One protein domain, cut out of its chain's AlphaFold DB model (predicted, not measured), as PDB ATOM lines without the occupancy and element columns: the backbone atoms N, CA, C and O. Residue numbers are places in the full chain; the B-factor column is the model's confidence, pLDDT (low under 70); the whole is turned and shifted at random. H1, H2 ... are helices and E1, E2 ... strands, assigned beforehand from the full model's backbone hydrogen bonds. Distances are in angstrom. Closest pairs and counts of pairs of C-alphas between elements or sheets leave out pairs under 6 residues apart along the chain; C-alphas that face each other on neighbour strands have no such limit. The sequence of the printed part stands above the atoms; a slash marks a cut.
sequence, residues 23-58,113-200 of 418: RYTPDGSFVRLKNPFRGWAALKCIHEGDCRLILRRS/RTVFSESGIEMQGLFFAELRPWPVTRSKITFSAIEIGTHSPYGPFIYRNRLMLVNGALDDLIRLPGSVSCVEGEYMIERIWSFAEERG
ATOM      1  N   ARG A  23     -12.390 -25.857  41.474       46.16
ATOM      2  CA  ARG A  23     -12.525 -24.438  41.812       46.16
ATOM      3  C   ARG A  23     -11.720 -24.178  43.067       46.16
ATOM      4  O   ARG A  23     -11.833 -24.954  44.012       46.16
ATOM      5  N   TYR A  24     -10.960 -23.092  43.065       50.53
ATOM      6  CA  TYR A  24     -10.495 -22.511  44.311       50.53
ATOM      7  C   TYR A  24     -11.706 -21.896  45.007       50.53
ATOM      8  O   TYR A  24     -12.392 -21.042  44.437       50.53
ATOM      9  N   THR A  25     -12.038 -22.394  46.191       52.47
ATOM     10  CA  THR A  25     -12.998 -21.729  47.073       52.47
ATOM     11  C   THR A  25     -12.381 -20.427  47.612       52.47
ATOM     12  O   THR A  25     -11.165 -20.243  47.520       52.47
ATOM     13  N   PRO A  26     -13.182 -19.480  48.141       47.59
ATOM     14  CA  PRO A  26     -12.671 -18.204  48.670       47.59
ATOM     15  C   PRO A  26     -11.621 -18.352  49.787       47.59
ATOM     16  O   PRO A  26     -10.908 -17.404  50.092       47.59
ATOM     17  N   ASP A  27     -11.532 -19.541  50.381       48.34
ATOM     18  CA  ASP A  27     -10.563 -19.971  51.392       48.34
ATOM     19  C   ASP A  27      -9.251 -20.546  50.799       48.34
ATOM     20  O   ASP A  27      -8.367 -20.957  51.547       48.34
ATOM     21  N   GLY A  28      -9.109 -20.595  49.469       52.28
ATOM     22  CA  GLY A  28      -7.917 -21.087  48.774       52.28
ATOM     23  C   GLY A  28      -7.836 -22.607  48.586       52.28
ATOM     24  O   GLY A  28      -6.841 -23.087  48.041       52.28
ATOM     25  N   SER A  29      -8.854 -23.385  48.976       49.19
ATOM     26  CA  SER A  29      -8.835 -24.845  48.789       49.19
ATOM     27  C   SER A  29      -9.256 -25.269  47.372       49.19
ATOM     28  O   SER A  29     -10.151 -24.684  46.763       49.19
ATOM     29  N   PHE A  30      -8.587 -26.281  46.805       51.28
ATOM     30  CA  PHE A  30      -8.828 -26.751  45.437       51.28
ATOM     31  C   PHE A  30      -9.877 -27.877  45.399       51.28
ATOM     32  O   PHE A  30      -9.594 -29.023  45.751       51.28
ATOM     33  N   VAL A  31     -11.092 -27.580  44.933       53.84
ATOM     34  CA  VAL A  31     -12.204 -28.548  44.890       53.84
ATOM     35  C   VAL A  31     -12.331 -29.188  43.514       53.84
ATOM     36  O   VAL A  31     -12.865 -28.560  42.600       53.84
ATOM     37  N   ARG A  32     -11.915 -30.454  43.366       52.38
ATOM     38  CA  ARG A  32     -11.946 -31.177  42.083       52.38
ATOM     39  C   ARG A  32     -13.380 -31.357  41.541       52.38
ATOM     40  O   ARG A  32     -14.261 -31.862  42.237       52.38
ATOM     41  N   LEU A  33     -13.637 -30.994  40.280       52.31
ATOM     42  CA  LEU A  33     -14.938 -31.204  39.631       52.31
ATOM     43  C   LEU A  33     -15.187 -32.703  39.393       52.31
ATOM     44  O   LEU A  33     -14.480 -33.348  38.625       52.31
ATOM     45  N   LYS A  34     -16.255 -33.241  39.996       52.84
ATOM     46  CA  LYS A  34     -16.644 -34.667  39.931       52.84
ATOM     47  C   LYS A  34     -17.001 -35.171  38.516       52.84
ATOM     48  O   LYS A  34     -17.027 -36.373  38.289       52.84
ATOM     49  N   ASN A  35     -17.301 -34.275  37.570       65.69
ATOM     50  CA  ASN A  35     -17.525 -34.610  36.159       65.69
ATOM     51  C   ASN A  35     -17.019 -33.457  35.261       65.69
ATOM     52  O   ASN A  35     -17.667 -32.403  35.232       65.69
ATOM     53  N   PRO A  36     -15.905 -33.635  34.522       63.88
ATOM     54  CA  PRO A  36     -15.255 -32.562  33.758       63.88
ATOM     55  C   PRO A  36     -16.072 -32.090  32.543       63.88
ATOM     56  O   PRO A  36     -15.853 -30.988  32.032       63.88
ATOM     57  N   PHE A  37     -17.047 -32.897  32.111       72.81
ATOM     58  CA  PHE A  37     -17.924 -32.642  30.966       72.81
ATOM     59  C   PHE A  37     -19.242 -31.949  31.347       72.81
ATOM     60  O   PHE A  37     -20.017 -31.541  30.478       72.81
ATOM     61  N   ARG A  38     -19.527 -31.812  32.651       70.19
ATOM     62  CA  ARG A  38     -20.825 -31.338  33.147       70.19
ATOM     63  C   ARG A  38     -21.164 -29.952  32.592       70.19
ATOM     64  O   ARG A  38     -20.399 -29.005  32.723       70.19
ATOM     65  N   GLY A  39     -22.363 -29.834  32.024       69.38
ATOM     66  CA  GLY A  39     -22.926 -28.564  31.555       69.38
ATOM     67  C   GLY A  39     -22.634 -28.220  30.093       69.38
ATOM     68  O   GLY A  39     -23.324 -27.363  29.546       69.38
ATOM     69  N   TRP A  40     -21.695 -28.908  29.437       77.88
ATOM     70  CA  TRP A  40     -21.336 -28.632  28.038       77.88
ATOM     71  C   TRP A  40     -21.203 -29.885  27.158       77.88
ATOM     72  O   TRP A  40     -21.376 -29.788  25.944       77.88
ATOM     73  N   ALA A  41     -20.999 -31.068  27.746       82.81
ATOM     74  CA  ALA A  41     -21.024 -32.349  27.048       82.81
ATOM     75  C   ALA A  41     -21.762 -33.423  27.868       82.81
ATOM     76  O   ALA A  41     -21.844 -33.360  29.095       82.81
ATOM     77  N   ALA A  42     -22.336 -34.413  27.187       83.88
ATOM     78  CA  ALA A  42     -22.981 -35.562  27.811       83.88
ATOM     79  C   ALA A  42     -22.160 -36.820  27.527       83.88
ATOM     80  O   ALA A  42     -22.036 -37.227  26.374       83.88
ATOM     81  N   LEU A  43     -21.622 -37.436  28.576       83.25
ATOM     82  CA  LEU A  43     -20.959 -38.732  28.490       83.25
ATOM     83  C   LEU A  43     -22.011 -39.840  28.612       83.25
ATOM     84  O   LEU A  43     -22.772 -39.863  29.581       83.25
ATOM     85  N   LYS A  44     -22.066 -40.743  27.633       84.19
ATOM     86  CA  LYS A  44     -22.922 -41.933  27.656       84.19
ATOM     87  C   LYS A  44     -22.043 -43.165  27.477       84.19
ATOM     88  O   LYS A  44     -21.494 -43.351  26.400       84.19
ATOM     89  N   CYS A  45     -21.940 -43.993  28.508       77.19
ATOM     90  CA  CYS A  45     -21.260 -45.283  28.450       77.19
ATOM     91  C   CYS A  45     -22.312 -46.380  28.587       77.19
ATOM     92  O   CYS A  45     -23.028 -46.408  29.586       77.19
ATOM     93  N   ILE A  46     -22.472 -47.200  27.545       64.81
ATOM     94  CA  ILE A  46     -23.429 -48.322  27.545       64.81
ATOM     95  C   ILE A  46     -22.729 -49.594  28.051       64.81
ATOM     96  O   ILE A  46     -23.298 -50.313  28.861       64.81
ATOM     97  N   HIS A  47     -21.479 -49.813  27.631       66.12
ATOM     98  CA  HIS A  47     -20.572 -50.869  28.100       66.12
ATOM     99  C   HIS A  47     -19.173 -50.270  28.331       66.12
ATOM    100  O   HIS A  47     -18.923 -49.148  27.882       66.12
ATOM    101  N   GLU A  48     -18.253 -50.995  28.983       56.84
ATOM    102  CA  GLU A  48     -16.880 -50.519  29.249       56.84
ATOM    103  C   GLU A  48     -16.148 -50.034  27.978       56.84
ATOM    104  O   GLU A  48     -15.393 -49.061  28.052       56.84
ATOM    105  N   GLY A  49     -16.464 -50.605  26.804       57.50
ATOM    106  CA  GLY A  49     -15.933 -50.191  25.495       57.50
ATOM    107  C   GLY A  49     -16.759 -49.156  24.704       57.50
ATOM    108  O   GLY A  49     -16.179 -48.314  24.029       57.50
ATOM    109  N   ASP A  50     -18.097 -49.135  24.807       72.62
ATOM    110  CA  ASP A  50     -18.961 -48.232  24.006       72.62
ATOM    111  C   ASP A  50     -19.308 -46.951  24.780       72.62
ATOM    112  O   ASP A  50     -20.459 -46.695  25.171       72.62
ATOM    113  N   CYS A  51     -18.274 -46.156  25.053       82.44
ATOM    114  CA  CYS A  51     -18.430 -44.804  25.566       82.44
ATOM    115  C   CYS A  51     -18.518 -43.802  24.420       82.44
ATOM    116  O   CYS A  51     -17.756 -43.841  23.459       82.44
ATOM    117  N   ARG A  52     -19.456 -42.863  24.537       87.75
ATOM    118  CA  ARG A  52     -19.670 -41.800  23.558       87.75
ATOM    119  C   ARG A  52     -19.780 -40.464  24.260       87.75
ATOM    120  O   ARG A  52     -20.571 -40.303  25.195       87.75
ATOM    121  N   LEU A  53     -19.025 -39.490  23.775       88.50
ATOM    122  CA  LEU A  53     -19.118 -38.113  24.236       88.50
ATOM    123  C   LEU A  53     -20.004 -37.325  23.271       88.50
ATOM    124  O   LEU A  53     -19.693 -37.187  22.093       88.50
ATOM    125  N   ILE A  54     -21.125 -36.807  23.763       90.12
ATOM    126  CA  ILE A  54     -22.141 -36.143  22.947       90.12
ATOM    127  C   ILE A  54     -22.164 -34.649  23.269       90.12
ATOM    128  O   ILE A  54     -22.589 -34.235  24.349       90.12
ATOM    129  N   LEU A  55     -21.798 -33.825  22.293       89.69
ATOM    130  CA  LEU A  55     -22.004 -32.382  22.315       89.69
ATOM    131  C   LEU A  55     -23.385 -32.047  21.755       89.69
ATOM    132  O   LEU A  55     -23.731 -32.413  20.629       89.69
ATOM    133  N   ARG A  56     -24.179 -31.320  22.541       87.38
ATOM    134  CA  ARG A  56     -25.494 -30.802  22.142       87.38
ATOM    135  C   ARG A  56     -25.569 -29.320  22.457       87.38
ATOM    136  O   ARG A  56     -24.891 -28.833  23.355       87.38
ATOM    137  N   ARG A  57     -26.492 -28.623  21.791       81.19
ATOM    138  CA  ARG A  57     -26.912 -27.291  22.242       81.19
ATOM    139  C   ARG A  57     -27.397 -27.337  23.694       81.19
ATOM    140  O   ARG A  57     -27.951 -28.351  24.143       81.19
ATOM    141  N   SER A  58     -27.215 -26.213  24.389       81.88
ATOM    142  CA  SER A  58     -27.662 -26.037  25.770       81.88
ATOM    143  C   SER A  58     -29.132 -26.432  25.935       81.88
ATOM    144  O   SER A  58     -29.936 -26.326  25.004       81.88
ATOM    145  N   ARG A 113     -25.910 -32.146  16.701       89.00
ATOM    146  CA  ARG A 113     -25.058 -32.808  17.692       89.00
ATOM    147  C   ARG A 113     -23.741 -33.266  17.079       89.00
ATOM    148  O   ARG A 113     -23.701 -33.623  15.904       89.00
ATOM    149  N   THR A 114     -22.703 -33.306  17.898       91.19
ATOM    150  CA  THR A 114     -21.454 -34.000  17.583       91.19
ATOM    151  C   THR A 114     -21.285 -35.133  18.576       91.19
ATOM    152  O   THR A 114     -21.464 -34.925  19.773       91.19
ATOM    153  N   VAL A 115     -20.988 -36.327  18.084       92.44
ATOM    154  CA  VAL A 115     -20.711 -37.508  18.896       92.44
ATOM    155  C   VAL A 115     -19.270 -37.913  18.637       92.44
ATOM    156  O   VAL A 115     -18.891 -38.125  17.492       92.44
ATOM    157  N   PHE A 116     -18.476 -37.996  19.694       92.06
ATOM    158  CA  PHE A 116     -17.155 -38.603  19.660       92.06
ATOM    159  C   PHE A 116     -17.279 -40.039  20.157       92.06
ATOM    160  O   PHE A 116     -17.854 -40.277  21.225       92.06
ATOM    161  N   SER A 117     -16.760 -40.969  19.374       90.69
ATOM    162  CA  SER A 117     -16.722 -42.401  19.657       90.69
ATOM    163  C   SER A 117     -15.411 -42.993  19.151       90.69
ATOM    164  O   SER A 117     -14.648 -42.326  18.455       90.69
ATOM    165  N   GLU A 118     -15.179 -44.268  19.440       88.31
ATOM    166  CA  GLU A 118     -14.035 -45.027  18.920       88.31
ATOM    167  C   GLU A 118     -13.931 -44.961  17.389       88.31
ATOM    168  O   GLU A 118     -12.874 -44.684  16.834       88.31
ATOM    169  N   SER A 119     -15.064 -45.092  16.695       85.56
ATOM    170  CA  SER A 119     -15.135 -45.006  15.230       85.56
ATOM    171  C   SER A 119     -14.818 -43.619  14.652       85.56
ATOM    172  O   SER A 119     -14.676 -43.487  13.434       85.56
ATOM    173  N   GLY A 120     -14.737 -42.581  15.491       89.56
ATOM    174  CA  GLY A 120     -14.428 -41.219  15.081       89.56
ATOM    175  C   GLY A 120     -15.410 -40.160  15.581       89.56
ATOM    176  O   GLY A 120     -16.042 -40.270  16.630       89.56
ATOM    177  N   ILE A 121     -15.513 -39.089  14.800       92.00
ATOM    178  CA  ILE A 121     -16.315 -37.900  15.065       92.00
ATOM    179  C   ILE A 121     -17.537 -37.925  14.150       92.00
ATOM    180  O   ILE A 121     -17.455 -37.629  12.955       92.00
ATOM    181  N   GLU A 122     -18.693 -38.252  14.714       92.06
ATOM    182  CA  GLU A 122     -19.974 -38.182  14.025       92.06
ATOM    183  C   GLU A 122     -20.583 -36.787  14.193       92.06
ATOM    184  O   GLU A 122     -20.887 -36.323  15.293       92.06
ATOM    185  N   MET A 123     -20.792 -36.094  13.084       89.88
ATOM    186  CA  MET A 123     -21.416 -34.781  13.049       89.88
ATOM    187  C   MET A 123     -22.811 -34.903  12.458       89.88
ATOM    188  O   MET A 123     -22.971 -35.378  11.338       89.88
ATOM    189  N   GLN A 124     -23.816 -34.423  13.184       86.94
ATOM    190  CA  GLN A 124     -25.205 -34.435  12.739       86.94
ATOM    191  C   GLN A 124     -25.802 -33.026  12.716       86.94
ATOM    192  O   GLN A 124     -25.570 -32.206  13.606       86.94
ATOM    193  N   GLY A 125     -26.607 -32.754  11.695       78.38
ATOM    194  CA  GLY A 125     -27.410 -31.551  11.502       78.38
ATOM    195  C   GLY A 125     -28.681 -31.875  10.712       78.38
ATOM    196  O   GLY A 125     -29.007 -33.039  10.501       78.38
ATOM    197  N   LEU A 126     -29.421 -30.851  10.275       72.88
ATOM    198  CA  LEU A 126     -30.698 -31.059   9.575       72.88
ATOM    199  C   LEU A 126     -30.547 -31.840   8.259       72.88
ATOM    200  O   LEU A 126     -31.264 -32.809   8.037       72.88
ATOM    201  N   PHE A 127     -29.592 -31.438   7.419       68.81
ATOM    202  CA  PHE A 127     -29.381 -31.990   6.072       68.81
ATOM    203  C   PHE A 127     -28.083 -32.799   5.941       68.81
ATOM    204  O   PHE A 127     -27.563 -33.000   4.838       68.81
ATOM    205  N   PHE A 128     -27.485 -33.181   7.068       72.12
ATOM    206  CA  PHE A 128     -26.137 -33.723   7.081       72.12
ATOM    207  C   PHE A 128     -25.911 -34.636   8.280       72.12
ATOM    208  O   PHE A 128     -26.115 -34.231   9.421       72.12
ATOM    209  N   ALA A 129     -25.442 -35.842   7.987       82.12
ATOM    210  CA  ALA A 129     -24.765 -36.713   8.925       82.12
ATOM    211  C   ALA A 129     -23.443 -37.125   8.270       82.12
ATOM    212  O   ALA A 129     -23.432 -37.533   7.105       82.12
ATOM    213  N   GLU A 130     -22.334 -36.969   8.978       85.88
ATOM    214  CA  GLU A 130     -21.018 -37.370   8.488       85.88
ATOM    215  C   GLU A 130     -20.181 -37.905   9.632       85.88
ATOM    216  O   GLU A 130     -19.996 -37.234  10.645       85.88
ATOM    217  N   LEU A 131     -19.658 -39.106   9.426       89.75
ATOM    218  CA  LEU A 131     -18.641 -39.698  10.271       89.75
ATOM    219  C   LEU A 131     -17.268 -39.351   9.698       89.75
ATOM    220  O   LEU A 131     -17.023 -39.542   8.503       89.75
ATOM    221  N   ARG A 132     -16.388 -38.834  10.548       88.81
ATOM    222  CA  ARG A 132     -14.985 -38.574  10.225       88.81
ATOM    223  C   ARG A 132     -14.079 -39.351  11.162       88.81
ATOM    224  O   ARG A 132     -14.445 -39.504  12.320       88.81
ATOM    225  N   PRO A 133     -12.901 -39.792  10.706       89.12
ATOM    226  CA  PRO A 133     -11.910 -40.357  11.608       89.12
ATOM    227  C   PRO A 133     -11.426 -39.303  12.610       89.12
ATOM    228  O   PRO A 133     -11.576 -38.094  12.386       89.12
ATOM    229  N   TRP A 134     -10.818 -39.766  13.700       89.12
ATOM    230  CA  TRP A 134     -10.061 -38.892  14.590       89.12
ATOM    231  C   TRP A 134      -8.937 -38.196  13.814       89.12
ATOM    232  O   TRP A 134      -8.298 -38.824  12.964       89.12
ATOM    233  N   PRO A 135      -8.710 -36.891  14.045       88.12
ATOM    234  CA  PRO A 135      -7.584 -36.216  13.431       88.12
ATOM    235  C   PRO A 135      -6.265 -36.757  13.991       88.12
ATOM    236  O   PRO A 135      -6.201 -37.203  15.131       88.12
ATOM    237  N   VAL A 136      -5.210 -36.670  13.180       84.31
ATOM    238  CA  VAL A 136      -3.874 -37.191  13.516       84.31
ATOM    239  C   VAL A 136      -3.231 -36.407  14.658       84.31
ATOM    240  O   VAL A 136      -2.504 -36.963  15.474       84.31
ATOM    241  N   THR A 137      -3.492 -35.102  14.723       85.75
ATOM    242  CA  THR A 137      -2.940 -34.220  15.749       85.75
ATOM    243  C   THR A 137      -4.032 -33.413  16.432       85.75
ATOM    244  O   THR A 137      -5.036 -33.023  15.823       85.75
ATOM    245  N   ARG A 138      -3.810 -33.111  17.714       88.12
ATOM    246  CA  ARG A 138      -4.735 -32.334  18.546       88.12
ATOM    247  C   ARG A 138      -5.052 -30.963  17.962       88.12
ATOM    248  O   ARG A 138      -6.195 -30.520  18.012       88.12
ATOM    249  N   SER A 139      -4.047 -30.310  17.391       84.88
ATOM    250  CA  SER A 139      -4.120 -28.977  16.775       84.88
ATOM    251  C   SER A 139      -5.118 -28.885  15.613       84.88
ATOM    252  O   SER A 139      -5.540 -27.787  15.250       84.88
ATOM    253  N   LYS A 140      -5.540 -30.020  15.035       86.25
ATOM    254  CA  LYS A 140      -6.619 -30.058  14.040       86.25
ATOM    255  C   LYS A 140      -7.997 -29.839  14.657       86.25
ATOM    256  O   LYS A 140      -8.945 -29.579  13.921       86.25
ATOM    257  N   ILE A 141      -8.143 -29.935  15.974       88.00
ATOM    258  CA  ILE A 141      -9.327 -29.449  16.675       88.00
ATOM    259  C   ILE A 141      -8.992 -28.046  17.172       88.00
ATOM    260  O   ILE A 141      -8.059 -27.847  17.939       88.00
ATOM    261  N   THR A 142      -9.758 -27.065  16.714       86.94
ATOM    262  CA  THR A 142      -9.599 -25.657  17.083       86.94
ATOM    263  C   THR A 142     -10.929 -25.095  17.572       86.94
ATOM    264  O   THR A 142     -11.944 -25.797  17.617       86.94
ATOM    265  N   PHE A 143     -10.958 -23.834  17.978       85.00
ATOM    266  CA  PHE A 143     -12.172 -23.168  18.418       85.00
ATOM    267  C   PHE A 143     -12.249 -21.759  17.842       85.00
ATOM    268  O   PHE A 143     -11.242 -21.094  17.641       85.00
ATOM    269  N   SER A 144     -13.469 -21.291  17.594       80.50
ATOM    270  CA  SER A 144     -13.735 -19.870  17.394       80.50
ATOM    271  C   SER A 144     -14.344 -19.295  18.659       80.50
ATOM    272  O   SER A 144     -15.403 -19.775  19.085       80.50
ATOM    273  N   ALA A 145     -13.718 -18.262  19.209       75.75
ATOM    274  CA  ALA A 145     -14.279 -17.459  20.281       75.75
ATOM    275  C   ALA A 145     -15.047 -16.273  19.690       75.75
ATOM    276  O   ALA A 145     -14.580 -15.599  18.774       75.75
ATOM    277  N   ILE A 146     -16.252 -16.033  20.199       69.19
ATOM    278  CA  ILE A 146     -16.927 -14.745  20.052       69.19
ATOM    279  C   ILE A 146     -17.007 -14.156  21.451       69.19
ATOM    280  O   ILE A 146     -17.656 -14.730  22.327       69.19
ATOM    281  N   GLU A 147     -16.346 -13.025  21.646       63.06
ATOM    282  CA  GLU A 147     -16.432 -12.248  22.875       63.06
ATOM    283  C   GLU A 147     -17.733 -11.446  22.853       63.06
ATOM    284  O   GLU A 147     -17.989 -10.667  21.933       63.06
ATOM    285  N   ILE A 148     -18.601 -11.694  23.833       56.81
ATOM    286  CA  ILE A 148     -19.859 -10.967  23.995       56.81
ATOM    287  C   ILE A 148     -19.767 -10.203  25.315       56.81
ATOM    288  O   ILE A 148     -19.915 -10.780  26.392       56.81
ATOM    289  N   GLY A 149     -19.494  -8.902  25.217       54.09
ATOM    290  CA  GLY A 149     -19.415  -7.984  26.349       54.09
ATOM    291  C   GLY A 149     -18.893  -6.615  25.924       54.09
ATOM    292  O   GLY A 149     -18.192  -6.484  24.923       54.09
ATOM    293  N   THR A 150     -19.247  -5.574  26.671       45.88
ATOM    294  CA  THR A 150     -18.557  -4.281  26.606       45.88
ATOM    295  C   THR A 150     -17.203  -4.409  27.300       45.88
ATOM    296  O   THR A 150     -17.153  -4.994  28.380       45.88
ATOM    297  N   HIS A 151     -16.132  -3.838  26.726       43.69
ATOM    298  CA  HIS A 151     -14.851  -3.627  27.415       43.69
ATOM    299  C   HIS A 151     -15.090  -2.762  28.665       43.69
ATOM    300  O   HIS A 151     -15.003  -1.540  28.627       43.69
ATOM    301  N   SER A 152     -15.451  -3.400  29.772       43.38
ATOM    302  CA  SER A 152     -15.497  -2.810  31.101       43.38
ATOM    303  C   SER A 152     -14.507  -3.589  31.957       43.38
ATOM    304  O   SER A 152     -14.598  -4.818  31.984       43.38
ATOM    305  N   PRO A 153     -13.588  -2.920  32.675       49.56
ATOM    306  CA  PRO A 153     -12.635  -3.583  33.569       49.56
ATOM    307  C   PRO A 153     -13.305  -4.379  34.707       49.56
ATOM    308  O   PRO A 153     -12.626  -5.136  35.394       49.56
ATOM    309  N   TYR A 154     -14.627  -4.259  34.879       45.00
ATOM    310  CA  TYR A 154     -15.416  -4.944  35.908       45.00
ATOM    311  C   TYR A 154     -16.605  -5.751  35.348       45.00
ATOM    312  O   TYR A 154     -17.445  -6.224  36.111       45.00
ATOM    313  N   GLY A 155     -16.723  -5.894  34.021       46.03
ATOM    314  CA  GLY A 155     -17.829  -6.621  33.387       46.03
ATOM    315  C   GLY A 155     -17.527  -8.115  33.197       46.03
ATOM    316  O   GLY A 155     -16.411  -8.457  32.807       46.03
ATOM    317  N   PRO A 156     -18.490  -9.033  33.412       44.03
ATOM    318  CA  PRO A 156     -18.285 -10.444  33.100       44.03
ATOM    319  C   PRO A 156     -18.176 -10.634  31.578       44.03
ATOM    320  O   PRO A 156     -19.154 -10.449  30.852       44.03
ATOM    321  N   PHE A 157     -16.997 -11.021  31.084       53.84
ATOM    322  CA  PHE A 157     -16.834 -11.448  29.693       53.84
ATOM    323  C   PHE A 157     -17.553 -12.781  29.482       53.84
ATOM    324  O   PHE A 157     -17.217 -13.790  30.106       53.84
ATOM    325  N   ILE A 158     -18.540 -12.805  28.585       55.09
ATOM    326  CA  ILE A 158     -19.158 -14.057  28.150       55.09
ATOM    327  C   ILE A 158     -18.419 -14.513  26.896       55.09
ATOM    328  O   ILE A 158     -18.680 -14.038  25.788       55.09
ATOM    329  N   TYR A 159     -17.496 -15.457  27.062       63.56
ATOM    330  CA  TYR A 159     -16.891 -16.150  25.931       63.56
ATOM    331  C   TYR A 159     -17.913 -17.104  25.336       63.56
ATOM    332  O   TYR A 159     -18.442 -17.967  26.028       63.56
ATOM    333  N   ARG A 160     -18.195 -16.978  24.042       74.06
ATOM    334  CA  ARG A 160     -18.966 -17.974  23.303       74.06
ATOM    335  C   ARG A 160     -18.021 -18.738  22.392       74.06
ATOM    336  O   ARG A 160     -17.754 -18.316  21.268       74.06
ATOM    337  N   ASN A 161     -17.565 -19.889  22.867       80.50
ATOM    338  CA  ASN A 161     -16.657 -20.754  22.132       80.50
ATOM    339  C   ASN A 161     -17.431 -21.766  21.292       80.50
ATOM    340  O   ASN A 161     -18.453 -22.319  21.711       80.50
ATOM    341  N   ARG A 162     -16.944 -22.007  20.076       84.38
ATOM    342  CA  ARG A 162     -17.454 -23.047  19.184       84.38
ATOM    343  C   ARG A 162     -16.301 -23.876  18.651       84.38
ATOM    344  O   ARG A 162     -15.433 -23.336  17.978       84.38
ATOM    345  N   LEU A 163     -16.345 -25.184  18.889       89.38
ATOM    346  CA  LEU A 163     -15.329 -26.093  18.361       89.38
ATOM    347  C   LEU A 163     -15.425 -26.221  16.837       89.38
ATOM    348  O   LEU A 163     -16.522 -26.279  16.260       89.38
ATOM    349  N   MET A 164     -14.264 -26.311  16.209       89.25
ATOM    350  CA  MET A 164     -14.058 -26.487  14.784       89.25
ATOM    351  C   MET A 164     -13.039 -27.604  14.539       89.25
ATOM    352  O   MET A 164     -12.156 -27.846  15.354       89.25
ATOM    353  N   LEU A 165     -13.168 -28.274  13.401       89.94
ATOM    354  CA  LEU A 165     -12.255 -29.302  12.920       89.94
ATOM    355  C   LEU A 165     -11.579 -28.796  11.642       89.94
ATOM    356  O   LEU A 165     -12.256 -28.420  10.687       89.94
ATOM    357  N   VAL A 166     -10.254 -28.786  11.621       88.50
ATOM    358  CA  VAL A 166      -9.430 -28.408  10.472       88.50
ATOM    359  C   VAL A 166      -9.444 -29.554   9.460       88.50
ATOM    360  O   VAL A 166      -9.016 -30.665   9.763       88.50
ATOM    361  N   ASN A 167      -9.937 -29.300   8.246       85.12
ATOM    362  CA  ASN A 167     -10.000 -30.304   7.185       85.12
ATOM    363  C   ASN A 167      -8.830 -30.148   6.207       85.12
ATOM    364  O   ASN A 167      -8.892 -29.387   5.231       85.12
ATOM    365  N   GLY A 168      -7.748 -30.871   6.490       81.62
ATOM    366  CA  GLY A 168      -6.458 -30.654   5.851       81.62
ATOM    367  C   GLY A 168      -5.858 -29.345   6.358       81.62
ATOM    368  O   GLY A 168      -5.111 -29.361   7.330       81.62
ATOM    369  N   ALA A 169      -6.216 -28.213   5.742       81.19
ATOM    370  CA  ALA A 169      -5.650 -26.885   6.015       81.19
ATOM    371  C   ALA A 169      -6.574 -25.953   6.800       81.19
ATOM    372  O   ALA A 169      -7.798 -26.084   6.767       81.19
ATOM    373  N   LEU A 170      -5.960 -24.946   7.433       77.81
ATOM    374  CA  LEU A 170      -6.638 -23.876   8.176       77.81
ATOM    375  C   LEU A 170      -7.623 -23.060   7.317       77.81
ATOM    376  O   LEU A 170      -8.521 -22.423   7.855       77.81
ATOM    377  N   ASP A 171      -7.517 -23.110   5.984       78.81
ATOM    378  CA  ASP A 171      -8.456 -22.451   5.062       78.81
ATOM    379  C   ASP A 171      -9.832 -23.149   4.956       78.81
ATOM    380  O   ASP A 171     -10.753 -22.670   4.273       78.81
ATOM    381  N   ASP A 172      -9.977 -24.300   5.609       80.50
ATOM    382  CA  ASP A 172     -11.145 -25.164   5.528       80.50
ATOM    383  C   ASP A 172     -11.511 -25.729   6.899       80.50
ATOM    384  O   ASP A 172     -11.290 -26.893   7.234       80.50
ATOM    385  N   LEU A 173     -12.092 -24.844   7.699       84.25
ATOM    386  CA  LEU A 173     -12.592 -25.146   9.030       84.25
ATOM    387  C   LEU A 173     -14.022 -25.679   8.950       84.25
ATOM    388  O   LEU A 173     -14.919 -25.021   8.418       84.25
ATOM    389  N   ILE A 174     -14.245 -26.851   9.535       84.94
ATOM    390  CA  ILE A 174     -15.563 -27.459   9.702       84.94
ATOM    391  C   ILE A 174     -16.075 -27.103  11.084       84.94
ATOM    392  O   ILE A 174     -15.446 -27.393  12.097       84.94
ATOM    393  N   ARG A 175     -17.255 -26.502  11.159       86.00
ATOM    394  CA  ARG A 175     -17.823 -26.113  12.450       86.00
ATOM    395  C   ARG A 175     -18.580 -27.276  13.078       86.00
ATOM    396  O   ARG A 175     -19.650 -27.628  12.578       86.00
ATOM    397  N   LEU A 176     -18.120 -27.780  14.223       88.12
ATOM    398  CA  LEU A 176     -18.785 -28.899  14.892       88.12
ATOM    399  C   LEU A 176     -20.234 -28.515  15.291       88.12
ATOM    400  O   LEU A 176     -20.482 -27.420  15.823       88.12
ATOM    401  N   PRO A 177     -21.246 -29.333  14.948       83.88
ATOM    402  CA  PRO A 177     -22.624 -29.100  15.371       83.88
ATOM    403  C   PRO A 177     -22.816 -29.229  16.887       83.88
ATOM    404  O   PRO A 177     -22.331 -30.145  17.529       83.88
ATOM    405  N   GLY A 178     -23.577 -28.313  17.486       79.88
ATOM    406  CA  GLY A 178     -23.912 -28.394  18.913       79.88
ATOM    407  C   GLY A 178     -22.780 -28.014  19.879       79.88
ATOM    408  O   GLY A 178     -23.071 -27.810  21.048       79.88
ATOM    409  N   SER A 179     -21.548 -27.805  19.404       81.50
ATOM    410  CA  SER A 179     -20.346 -27.497  20.203       81.50
ATOM    411  C   SER A 179     -20.247 -26.057  20.730       81.50
ATOM    412  O   SER A 179     -19.150 -25.519  20.867       81.50
ATOM    413  N   VAL A 180     -21.378 -25.389  20.971       80.81
ATOM    414  CA  VAL A 180     -21.380 -23.999  21.450       80.81
ATOM    415  C   VAL A 180     -21.453 -23.996  22.966       80.81
ATOM    416  O   VAL A 180     -22.464 -24.422  23.523       80.81
ATOM    417  N   SER A 181     -20.406 -23.484  23.603       76.81
ATOM    418  CA  SER A 181     -20.252 -23.475  25.055       76.81
ATOM    419  C   SER A 181     -19.711 -22.134  25.541       76.81
ATOM    420  O   SER A 181     -19.014 -21.440  24.800       76.81
ATOM    421  N   CYS A 182     -20.021 -21.795  26.792       73.38
ATOM    422  CA  CYS A 182     -19.375 -20.682  27.490       73.38
ATOM    423  C   CYS A 182     -18.069 -21.094  28.190       73.38
ATOM    424  O   CYS A 182     -17.420 -20.278  28.830       73.38
ATOM    425  N   VAL A 183     -17.710 -22.376  28.095       74.62
ATOM    426  CA  VAL A 183     -16.449 -22.920  28.604       74.62
ATOM    427  C   VAL A 183     -15.311 -22.523  27.670       74.62
ATOM    428  O   VAL A 183     -15.505 -22.431  26.456       74.62
ATOM    429  N   GLU A 184     -14.129 -22.308  28.236       76.75
ATOM    430  CA  GLU A 184     -12.898 -22.008  27.512       76.75
ATOM    431  C   GLU A 184     -12.581 -23.058  26.431       76.75
ATOM    432  O   GLU A 184     -12.715 -24.266  26.641       76.75
ATOM    433  N   GLY A 185     -12.204 -22.583  25.241       78.50
ATOM    434  CA  GLY A 185     -11.996 -23.417  24.058       78.50
ATOM    435  C   GLY A 185     -10.870 -24.434  24.224       78.50
ATOM    436  O   GLY A 185     -11.079 -25.620  23.968       78.50
ATOM    437  N   GLU A 186      -9.710 -23.983  24.704       81.38
ATOM    438  CA  GLU A 186      -8.527 -24.827  24.917       81.38
ATOM    439  C   GLU A 186      -8.806 -25.961  25.903       81.38
ATOM    440  O   GLU A 186      -8.480 -27.117  25.632       81.38
ATOM    441  N   TYR A 187      -9.508 -25.647  26.992       79.88
ATOM    442  CA  TYR A 187      -9.948 -26.626  27.979       79.88
ATOM    443  C   TYR A 187     -10.848 -27.704  27.364       79.88
ATOM    444  O   TYR A 187     -10.675 -28.893  27.639       79.88
ATOM    445  N   MET A 188     -11.817 -27.318  26.523       83.06
ATOM    446  CA  MET A 188     -12.692 -28.296  25.867       83.06
ATOM    447  C   MET A 188     -11.888 -29.245  24.977       83.06
ATOM    448  O   MET A 188     -12.142 -30.449  24.991       83.06
ATOM    449  N   ILE A 189     -10.922 -28.712  24.222       88.19
ATOM    450  CA  ILE A 189     -10.065 -29.503  23.333       88.19
ATOM    451  C   ILE A 189      -9.190 -30.452  24.149       88.19
ATOM    452  O   ILE A 189      -9.181 -31.640  23.849       88.19
ATOM    453  N   GLU A 190      -8.513 -29.952  25.189       86.50
ATOM    454  CA  GLU A 190      -7.696 -30.758  26.107       86.50
ATOM    455  C   GLU A 190      -8.485 -31.957  26.631       86.50
ATOM    456  O   GLU A 190      -8.027 -33.087  26.557       86.50
ATOM    457  N   ARG A 191      -9.715 -31.727  27.105       84.56
ATOM    458  CA  ARG A 191     -10.519 -32.779  27.736       84.56
ATOM    459  C   ARG A 191     -11.083 -33.793  26.765       84.56
ATOM    460  O   ARG A 191     -11.209 -34.960  27.123       84.56
ATOM    461  N   ILE A 192     -11.462 -33.360  25.569       89.50
ATOM    462  CA  ILE A 192     -11.880 -34.289  24.517       89.50
ATOM    463  C   ILE A 192     -10.683 -35.141  24.094       89.50
ATOM    464  O   ILE A 192     -10.835 -36.347  23.925       89.50
ATOM    465  N   TRP A 193      -9.513 -34.518  23.946       89.06
ATOM    466  CA  TRP A 193      -8.298 -35.183  23.500       89.06
ATOM    467  C   TRP A 193      -7.772 -36.180  24.531       89.06
ATOM    468  O   TRP A 193      -7.630 -37.350  24.199       89.06
ATOM    469  N   SER A 194      -7.598 -35.762  25.788       85.94
ATOM    470  CA  SER A 194      -7.122 -36.637  26.866       85.94
ATOM    471  C   SER A 194      -8.044 -37.844  27.052       85.94
ATOM    472  O   SER A 194      -7.584 -38.967  27.212       85.94
ATOM    473  N   PHE A 195      -9.361 -37.634  26.959       85.62
ATOM    474  CA  PHE A 195     -10.337 -38.719  27.025       85.62
ATOM    475  C   PHE A 195     -10.215 -39.687  25.844       85.62
ATOM    476  O   PHE A 195     -10.372 -40.892  26.015       85.62
ATOM    477  N   ALA A 196      -9.944 -39.178  24.642       88.25
ATOM    478  CA  ALA A 196      -9.742 -40.010  23.463       88.25
ATOM    479  C   ALA A 196      -8.415 -40.789  23.531       88.25
ATOM    480  O   ALA A 196      -8.379 -41.950  23.131       88.25
ATOM    481  N   GLU A 197      -7.355 -40.192  24.083       86.25
ATOM    482  CA  GLU A 197      -6.066 -40.850  24.340       86.25
ATOM    483  C   GLU A 197      -6.187 -41.952  25.399       86.25
ATOM    484  O   GLU A 197      -5.779 -43.081  25.143       86.25
ATOM    485  N   GLU A 198      -6.828 -41.672  26.541       84.06
ATOM    486  CA  GLU A 198      -7.097 -42.657  27.605       84.06
ATOM    487  C   GLU A 198      -7.872 -43.881  27.092       84.06
ATOM    488  O   GLU A 198      -7.751 -44.980  27.629       84.06
ATOM    489  N   ARG A 199      -8.689 -43.691  26.052       82.88
ATOM    490  CA  ARG A 199      -9.491 -44.742  25.419       82.88
ATOM    491  C   ARG A 199      -8.833 -45.379  24.197       82.88
ATOM    492  O   ARG A 199      -9.428 -46.284  23.620       82.88
ATOM    493  N   GLY A 200      -7.651 -44.915  23.790       84.50
ATOM    494  CA  GLY A 200      -6.949 -45.418  22.609       84.50
ATOM    495  C   GLY A 200      -7.651 -45.111  21.280       84.50
ATOM    496  O   GLY A 200      -7.446 -45.817  20.300       84.50
TER     497      GLY A 200
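What this domain is: This is residues 23 to 58 and 113 to 200 of the 418 residues of an uncharacterized protein of Actinomyces sp. oral taxon 170 str. F0386 (UniProt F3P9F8). Two strongly twisted sheets meet only partly face to face, their strands crossed: a five-stranded one of E2 to E6 and a three-stranded one of E7, E8 and E9, with the single helix H1 packed on E7 and E8. The long hairpin E7 and E8 runs away from the five-stranded sheet, and residues 25 to 30, before and at the start of E1, stick out alone toward the same end of the longest axis. The printed part has 124 residues, with nine named strands followed by one named helix, in the order E1 E2 E3 E4 E5 E6 E7 E8 E9 H1. Both sheets are antiparallel, in the orders E2 - E3 - E4 - E5 - E6 and E7 - E8 - E9, and the class is mostly strand. The whole is only just compact, close to loose, with a radius of gyration of the C-alphas of 16.0 A and spans of 43 by 36 by 27 A.

How they stand to each other: E1, residues 30 to 32, pairs with no named strand, but residues 23 to 24 pair antiparallel with its residues 30 to 31. E2, residues 42 to 45, and E3, residues 51 to 56, form a hairpin, with N 42 and O 54 2.9 A apart, within hydrogen-bond range. E4, residues 113 to 117, is antiparallel to E3 at 163 degrees, with N 55 and O 114 at 2.8 A. E5, residues 120 to 124, and E6, residues 129 to 132, follow in a meander E4 E5 E6, each strand the antiparallel neighbour of the one before; N 115 and O 122 are 2.8 A apart, and N 121 and O 132 2.7 A. E2 and E6 are the edge strands of this sheet, which is only just strongly twisted, its C-alphas lying up to 4.2 A off its best plane. E7, residues 141 to 148, E8, residues 158 to 167, and E9, residues 169 to 181, form a second meander. N 142 and O 164 are 2.9 A apart across E7 and E8, and N 165 and O 174 2.8 A across E8 and E9. E9 bends by 91 degrees at residue 178. The two sheets form a sandwich, two sheets face to face, with their best planes 41 degrees apart and their strands at 56 degrees. The closest C-alphas of E3 and E9 are those of Arg 56 and Gly 178, 4.3 A apart. H1, residues 185 to 198, is on one face of the sheet E7 E8 E9, making two layers, a helix over a sheet. Its height over the sheet is 10.8 A. It lies over E8, and only just not over E7, on which 2 of its C-alphas fall. On the local plane it runs slantwise to the strands, at 35 degrees to E8. Its closest C-alphas to E7 are those of Gly 185 and Phe 143, 5.6 A apart. Every O i to N i+4 pair in H1 is within hydrogen-bond range.

Where its parts are: E1 begins at C-alpha 30, (-8.828, -26.751, 45.437). E3 is 16.1 A long, and E4 and E5 are 12.9 A each. E7 measures 22.5 A, E8 28.1 A and E9 24.2 A; E8 begins at C-alpha 158, (-19.158, -14.057, 28.150). H1 is 20.2 A long and ends at C-alpha 198, (-7.097, -42.657, 27.605).

The domain as a whole: The two C-alphas farthest apart are those of Asp 27 and Phe 127, 50.5 A. Residues 59 to 112 are not printed, and C-alphas 58 and 113 are 10.9 A apart across the cut. Of the links that are printed whole, none is long. The mean pLDDT of the printed part is 76.0, and 34 residues are under 70, among them 23 to 36 and 146 to 159.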